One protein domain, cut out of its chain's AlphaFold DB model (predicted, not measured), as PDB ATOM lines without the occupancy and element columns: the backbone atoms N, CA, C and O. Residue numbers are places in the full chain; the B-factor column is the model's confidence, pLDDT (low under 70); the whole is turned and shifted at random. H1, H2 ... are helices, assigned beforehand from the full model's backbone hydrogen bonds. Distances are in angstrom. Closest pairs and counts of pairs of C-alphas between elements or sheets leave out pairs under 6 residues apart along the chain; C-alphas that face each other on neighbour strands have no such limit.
ATOM      1  N   THR A  64     289.297 245.548  71.530       69.06
ATOM      2  CA  THR A  64     289.209 244.956  72.869       69.06
ATOM      3  C   THR A  64     289.004 243.441  72.832       69.06
ATOM      4  O   THR A  64     289.403 242.760  73.772       69.06
ATOM      5  N   GLU A  65     288.428 242.906  71.750       71.50
ATOM      6  CA  GLU A  65     288.255 241.465  71.549       71.50
ATOM      7  C   GLU A  65     289.039 241.000  70.314       71.50
ATOM      8  O   GLU A  65     288.556 241.088  69.180       71.50
ATOM      9  N   PRO A  66     290.275 240.502  70.492       76.56
ATOM     10  CA  PRO A  66     291.064 240.037  69.367       76.56
ATOM     11  C   PRO A  66     290.417 238.779  68.773       76.56
ATOM     12  O   PRO A  66     290.406 237.720  69.391       76.56
ATOM     13  N   ILE A  67     289.928 238.876  67.534       81.69
ATOM     14  CA  ILE A  67     289.399 237.731  66.766       81.69
ATOM     15  C   ILE A  67     290.505 236.809  66.223       81.69
ATOM     16  O   ILE A  67     290.252 235.678  65.806       81.69
ATOM     17  N   LEU A  68     291.747 237.305  66.204       84.31
ATOM     18  CA  LEU A  68     292.893 236.634  65.596       84.31
ATOM     19  C   LEU A  68     293.174 235.245  66.210       84.31
ATOM     20  O   LEU A  68     293.347 234.305  65.436       84.31
ATOM     21  N   PRO A  69     293.149 235.048  67.546       84.81
ATOM     22  CA  PRO A  69     293.325 233.731  68.157       84.81
ATOM     23  C   PRO A  69     292.252 232.723  67.729       84.81
ATOM     24  O   PRO A  69     292.574 231.565  67.477       84.81
ATOM     25  N   SER A  70     290.991 233.151  67.585       84.19
ATOM     26  CA  SER A  70     289.895 232.288  67.126       84.19
ATOM     27  C   SER A  70     290.094 231.837  65.678       84.19
ATOM     28  O   SER A  70     289.896 230.662  65.369       84.19
ATOM     29  N   ILE A  71     290.545 232.743  64.802       86.75
ATOM     30  CA  ILE A  71     290.888 232.411  63.410       86.75
ATOM     31  C   ILE A  71     292.064 231.431  63.369       86.75
ATOM     32  O   ILE A  71     292.009 230.433  62.651       86.75
ATOM     33  N   MET A  72     293.117 231.674  64.155       86.81
ATOM     34  CA  MET A  72     294.277 230.779  64.195       86.81
ATOM     35  C   MET A  72     293.913 229.386  64.709       86.81
ATOM     36  O   MET A  72     294.340 228.394  64.121       86.81
ATOM     37  N   LEU A  73     293.082 229.296  65.749       85.94
ATOM     38  CA  LEU A  73     292.598 228.021  66.274       85.94
ATOM     39  C   LEU A  73     291.806 227.238  65.217       85.94
ATOM     40  O   LEU A  73     292.038 226.042  65.043       85.94
ATOM     41  N   LEU A  74     290.919 227.916  64.479       86.62
ATOM     42  CA  LEU A  74     290.160 227.308  63.385       86.62
ATOM     43  C   LEU A  74     291.093 226.755  62.296       86.62
ATOM     44  O   LEU A  74     290.934 225.611  61.873       86.62
ATOM     45  N   LEU A  75     292.092 227.537  61.874       89.06
ATOM     46  CA  LEU A  75     293.056 227.117  60.853       89.06
ATOM     47  C   LEU A  75     293.896 225.916  61.307       89.06
ATOM     48  O   LEU A  75     294.106 224.992  60.522       89.06
ATOM     49  N   ILE A  76     294.329 225.894  62.571       90.19
ATOM     50  CA  ILE A  76     295.048 224.752  63.157       90.19
ATOM     51  C   ILE A  76     294.157 223.506  63.152       90.19
ATOM     52  O   ILE A  76     294.609 222.432  62.753       90.19
ATOM     53  N   TYR A  77     292.885 223.641  63.534       86.69
ATOM     54  CA  TYR A  77     291.941 222.525  63.527       86.69
ATOM     55  C   TYR A  77     291.727 221.966  62.112       86.69
ATOM     56  O   TYR A  77     291.789 220.752  61.912       86.69
ATOM     57  N   CYS A  78     291.569 222.836  61.109       87.94
ATOM     58  CA  CYS A  78     291.490 222.430  59.703       87.94
ATOM     59  C   CYS A  78     292.774 221.739  59.220       87.94
ATOM     60  O   CYS A  78     292.696 220.727  58.523       87.94
ATOM     61  N   ALA A  79     293.948 222.244  59.603       89.88
ATOM     62  CA  ALA A  79     295.226 221.649  59.222       89.88
ATOM     63  C   ALA A  79     295.397 220.242  59.815       89.88
ATOM     64  O   ALA A  79     295.747 219.313  59.088       89.88
ATOM     65  N   ILE A  80     295.088 220.063  61.106       89.31
ATOM     66  CA  ILE A  80     295.106 218.750  61.775       89.31
ATOM     67  C   ILE A  80     294.109 217.799  61.108       89.31
ATOM     68  O   ILE A  80     294.439 216.641  60.852       89.31
ATOM     69  N   PHE A  81     292.908 218.285  60.788       87.12
ATOM     70  CA  PHE A  81     291.877 217.493  60.121       87.12
ATOM     71  C   PHE A  81     292.347 216.954  58.763       87.12
ATOM     72  O   PHE A  81     292.279 215.747  58.521       87.12
ATOM     73  N   ILE A  82     292.888 217.825  57.903       87.81
ATOM     74  CA  ILE A  82     293.417 217.438  56.585       87.81
ATOM     75  C   ILE A  82     294.617 216.500  56.737       87.81
ATOM     76  O   ILE A  82     294.705 215.495  56.032       87.81
ATOM     77  N   PHE A  83     295.521 216.790  57.674       89.19
ATOM     78  CA  PHE A  83     296.693 215.958  57.934       89.19
ATOM     79  C   PHE A  83     296.307 214.528  58.341       89.19
ATOM     80  O   PHE A  83     296.846 213.569  57.794       89.19
ATOM     81  N   LEU A  84     295.332 214.364  59.241       86.69
ATOM     82  CA  LEU A  84     294.870 213.039  59.672       86.69
ATOM     83  C   LEU A  84     294.213 212.248  58.538       86.69
ATOM     84  O   LEU A  84     294.460 211.047  58.413       86.69
ATOM     85  N   ILE A  85     293.430 212.911  57.684       86.25
ATOM     86  CA  ILE A  85     292.852 212.282  56.487       86.25
ATOM     87  C   ILE A  85     293.955 211.847  55.522       86.25
ATOM     88  O   ILE A  85     293.914 210.731  55.003       86.25
ATOM     89  N   HIS A  86     294.964 212.695  55.321       86.31
ATOM     90  CA  HIS A  86     296.090 212.394  54.446       86.31
ATOM     91  C   HIS A  86     296.871 211.161  54.922       86.31
ATOM     92  O   HIS A  86     297.134 210.256  54.132       86.31
ATOM     93  N   VAL A  87     297.169 211.078  56.224       86.62
ATOM     94  CA  VAL A  87     297.879 209.936  56.835       86.62
ATOM     95  C   VAL A  87     297.067 208.637  56.755       86.62
ATOM     96  O   VAL A  87     297.645 207.560  56.645       86.62
ATOM     97  N   ASN A  88     295.735 208.720  56.752       84.38
ATOM     98  CA  ASN A  88     294.850 207.561  56.587       84.38
ATOM     99  C   ASN A  88     294.520 207.247  55.112       84.38
ATOM    100  O   ASN A  88     293.621 206.451  54.839       84.38
ATOM    101  N   GLY A  89     295.239 207.852  54.158       81.69
ATOM    102  CA  GLY A  89     295.113 207.540  52.735       81.69
ATOM    103  C   GLY A  89     293.831 208.062  52.086       81.69
ATOM    104  O   GLY A  89     293.334 207.431  51.159       81.69
ATOM    105  N   TRP A  90     293.288 209.186  52.571       78.69
ATOM    106  CA  TRP A  90     292.054 209.809  52.064       78.69
ATOM    107  C   TRP A  90     290.801 208.924  52.136       78.69
ATOM    108  O   TRP A  90     289.789 209.243  51.522       78.69
ATOM    109  N   ALA A  91     290.846 207.840  52.911       76.94
ATOM    110  CA  ALA A  91     289.714 206.954  53.134       76.94
ATOM    111  C   ALA A  91     289.126 207.176  54.530       76.94
ATOM    112  O   ALA A  91     289.841 207.168  55.540       76.94
ATOM    113  N   LEU A  92     287.804 207.340  54.597       73.88
ATOM    114  CA  LEU A  92     287.092 207.482  55.861       73.88
ATOM    115  C   LEU A  92     286.928 206.121  56.552       73.88
ATOM    116  O   LEU A  92     285.897 205.460  56.463       73.88
ATOM    117  N   ASN A  93     287.981 205.694  57.246       79.62
ATOM    118  CA  ASN A  93     287.997 204.440  57.992       79.62
ATOM    119  C   ASN A  93     287.509 204.639  59.433       79.62
ATOM    120  O   ASN A  93     287.686 205.702  60.028       79.62
ATOM    121  N   THR A  94     286.997 203.579  60.061       76.88
ATOM    122  CA  THR A  94     286.592 203.600  61.480       76.88
ATOM    123  C   THR A  94     287.740 204.026  62.407       76.88
ATOM    124  O   THR A  94     287.514 204.682  63.420       76.88
ATOM    125  N   SER A  95     288.988 203.726  62.022       78.69
ATOM    126  CA  SER A  95     290.212 204.180  62.701       78.69
ATOM    127  C   SER A  95     290.326 205.711  62.770       78.69
ATOM    128  O   SER A  95     290.584 206.266  63.838       78.69
ATOM    129  N   LEU A  96     290.046 206.406  61.662       83.50
ATOM    130  CA  LEU A  96     290.034 207.871  61.589       83.50
ATOM    131  C   LEU A  96     288.957 208.456  62.521       83.50
ATOM    132  O   LEU A  96     289.181 209.460  63.194       83.50
ATOM    133  N   GLY A  97     287.804 207.782  62.615       81.19
ATOM    134  CA  GLY A  97     286.736 208.138  63.552       81.19
ATOM    135  C   GLY A  97     287.203 208.126  65.011       81.19
ATOM    136  O   GLY A  97     286.976 209.097  65.734       81.19
ATOM    137  N   TYR A  98     287.915 207.077  65.437       85.44
ATOM    138  CA  TYR A  98     288.487 207.009  66.787       85.44
ATOM    139  C   TYR A  98     289.553 208.082  67.032       85.44
ATOM    140  O   TYR A  98     289.592 208.656  68.120       85.44
ATOM    141  N   GLN A  99     290.385 208.389  66.031       85.88
ATOM    142  CA  GLN A  99     291.392 209.449  66.127       85.88
ATOM    143  C   GLN A  99     290.744 210.817  66.372       85.88
ATOM    144  O   GLN A  99     291.140 211.515  67.305       85.88
ATOM    145  N   PHE A 100     289.710 211.177  65.603       85.94
ATOM    146  CA  PHE A 100     288.982 212.433  65.808       85.94
ATOM    147  C   PHE A 100     288.236 212.478  67.140       85.94
ATOM    148  O   PHE A 100     288.264 213.503  67.820       85.94
ATOM    149  N   PHE A 101     287.608 211.372  67.545       86.25
ATOM    150  CA  PHE A 101     286.909 211.300  68.825       86.25
ATOM    151  C   PHE A 101     287.875 211.468  70.009       86.25
ATOM    152  O   PHE A 101     287.599 212.236  70.932       86.25
ATOM    153  N   GLY A 102     289.045 210.820  69.952       87.94
ATOM    154  CA  GLY A 102     290.101 210.969  70.954       87.94
ATOM    155  C   GLY A 102     290.653 212.396  71.029       87.94
ATOM    156  O   GLY A 102     290.781 212.944  72.123       87.94
ATOM    157  N   LEU A 103     290.908 213.026  69.878       86.62
ATOM    158  CA  LEU A 103     291.341 214.427  69.796       86.62
ATOM    159  C   LEU A 103     290.304 215.383  70.391       86.62
ATOM    160  O   LEU A 103     290.663 216.304  71.122       86.62
ATOM    161  N   HIS A 104     289.020 215.144  70.118       85.38
ATOM    162  CA  HIS A 104     287.939 215.956  70.663       85.38
ATOM    163  C   HIS A 104     287.846 215.836  72.189       85.38
ATOM    164  O   HIS A 104     287.754 216.852  72.873       85.38
ATOM    165  N   ILE A 105     287.948 214.621  72.740       88.44
ATOM    166  CA  ILE A 105     287.985 214.418  74.196       88.44
ATOM    167  C   ILE A 105     289.196 215.123  74.810       88.44
ATOM    168  O   ILE A 105     289.042 215.840  75.797       88.44
ATOM    169  N   ALA A 106     290.385 214.964  74.223       87.44
ATOM    170  CA  ALA A 106     291.595 215.621  74.712       87.44
ATOM    171  C   ALA A 106     291.445 217.151  74.723       87.44
ATOM    172  O   ALA A 106     291.811 217.798  75.703       87.44
ATOM    173  N   PHE A 107     290.842 217.719  73.675       85.25
ATOM    174  CA  PHE A 107     290.534 219.145  73.604       85.25
ATOM    175  C   PHE A 107     289.533 219.586  74.681       85.25
ATOM    176  O   PHE A 107     289.765 220.594  75.344       85.25
ATOM    177  N   VAL A 108     288.449 218.834  74.900       85.69
ATOM    178  CA  VAL A 108     287.455 219.145  75.944       85.69
ATOM    179  C   VAL A 108     288.087 219.093  77.336       85.69
ATOM    180  O   VAL A 108     287.858 219.994  78.141       85.69
ATOM    181  N   VAL A 109     288.923 218.088  77.610       88.00
ATOM    182  CA  VAL A 109     289.653 217.974  78.881       88.00
ATOM    183  C   VAL A 109     290.617 219.143  79.056       88.00
ATOM    184  O   VAL A 109     290.587 219.795  80.097       88.00
ATOM    185  N   TRP A 110     291.422 219.457  78.036       87.12
ATOM    186  CA  TRP A 110     292.317 220.615  78.056       87.12
ATOM    187  C   TRP A 110     291.550 221.912  78.331       87.12
ATOM    188  O   TRP A 110     291.925 222.668  79.223       87.12
ATOM    189  N   SER A 111     290.439 222.128  77.622       82.81
ATOM    190  CA  SER A 111     289.590 223.309  77.780       82.81
ATOM    191  C   SER A 111     288.984 223.406  79.181       82.81
ATOM    192  O   SER A 111     288.906 224.502  79.736       82.81
ATOM    193  N   ALA A 112     288.547 222.286  79.762       84.38
ATOM    194  CA  ALA A 112     287.988 222.252  81.111       84.38
ATOM    195  C   ALA A 112     289.056 222.558  82.172       84.38
ATOM    196  O   ALA A 112     288.808 223.344  83.086       84.38
ATOM    197  N   VAL A 113     290.259 221.992  82.022       87.44
ATOM    198  CA  VAL A 113     291.396 222.262  82.916       87.44
ATOM    199  C   VAL A 113     291.830 223.721  82.815       87.44
ATOM    200  O   VAL A 113     291.984 224.375  83.843       87.44
ATOM    201  N   SER A 114     291.972 224.268  81.604       80.12
ATOM    202  CA  SER A 114     292.350 225.675  81.422       80.12
ATOM    203  C   SER A 114     291.313 226.636  81.997       80.12
ATOM    204  O   SER A 114     291.677 227.672  82.541       80.12
ATOM    205  N   PHE A 115     290.025 226.285  81.909       79.50
ATOM    206  CA  PHE A 115     288.955 227.076  82.510       79.50
ATOM    207  C   PHE A 115     289.031 227.050  84.040       79.50
ATOM    208  O   PHE A 115     288.931 228.097  84.665       79.50
ATOM    209  N   TYR A 116     289.274 225.878  84.638       75.88
ATOM    210  CA  TYR A 116     289.406 225.738  86.091       75.88
ATOM    211  C   TYR A 116     290.651 226.440  86.655       75.88
ATOM    212  O   TYR A 116     290.591 226.998  87.739       75.88
ATOM    213  N   VAL A 117     291.769 226.434  85.923       75.12
ATOM    214  CA  VAL A 117     293.023 227.107  86.324       75.12
ATOM    215  C   VAL A 117     292.946 228.632  86.171       75.12
ATOM    216  O   VAL A 117     293.719 229.348  86.800       75.12
ATOM    217  N   SER A 118     292.037 229.138  85.333       63.03
ATOM    218  CA  SER A 118     291.845 230.576  85.105       63.03
ATOM    219  C   SER A 118     290.817 231.226  86.050       63.03
ATOM    220  O   SER A 118     290.589 232.432  85.921       63.03
ATOM    221  N   ILE A 119     290.196 230.447  86.946       52.75
ATOM    222  CA  ILE A 119     289.323 230.897  88.050       52.75
ATOM    223  C   ILE A 119     290.169 231.067  89.311       52.75
ATOM    224  O   ILE A 119     289.955 232.080  90.013       52.75
TER     225      ILE A 119
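AT A GLANCE: This is residues 64 to 119 of the 119 residues of the protein "Hypothetical protein" of Florenciella parvula (UniProt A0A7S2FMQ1). The longest helix, H2, and the slightly shorter H1 make a narrow, open V, joined at its closed end by the link of residues 88 to 93. The chain runs along H1, folds back through this link and returns along H2, and the far parts of both helices stand free. The printed part has 56 residues with two named helices, H1 then H2, and no named strand; its class is all helix. It is loose, with a radius of gyration of the C-alphas of 14.3 A, and flat, spanning 42 by 23 by 11 A.

IN THESE COORDINATES: H2, residues 94 to 117, measures 34.8 A from C-alpha 94 at (286.592, 203.600, 61.480) to C-alpha 117 at (293.023, 227.107, 86.324). H1, residues 68 to 87, measures 28.5 A and begins at C-alpha 68, (292.893, 236.634, 65.596).

HOW THE PARTS SIT: H2 and H1 are close but not clearly touching; their closest C-alphas, of Leu 96 and Ile 85, are 7.3 A apart. They run opposite ways at a shallow tilt of 26 degrees. In both helices every O i to N i+4 pair is within hydrogen-bond range.

THE WHOLE: The C-alphas farthest apart, of Thr 64 and Asn 93, are 43.2 A apart. The printed part has no cut, and the link is short. Residues 64, 118 and 119 have pLDDT under 70.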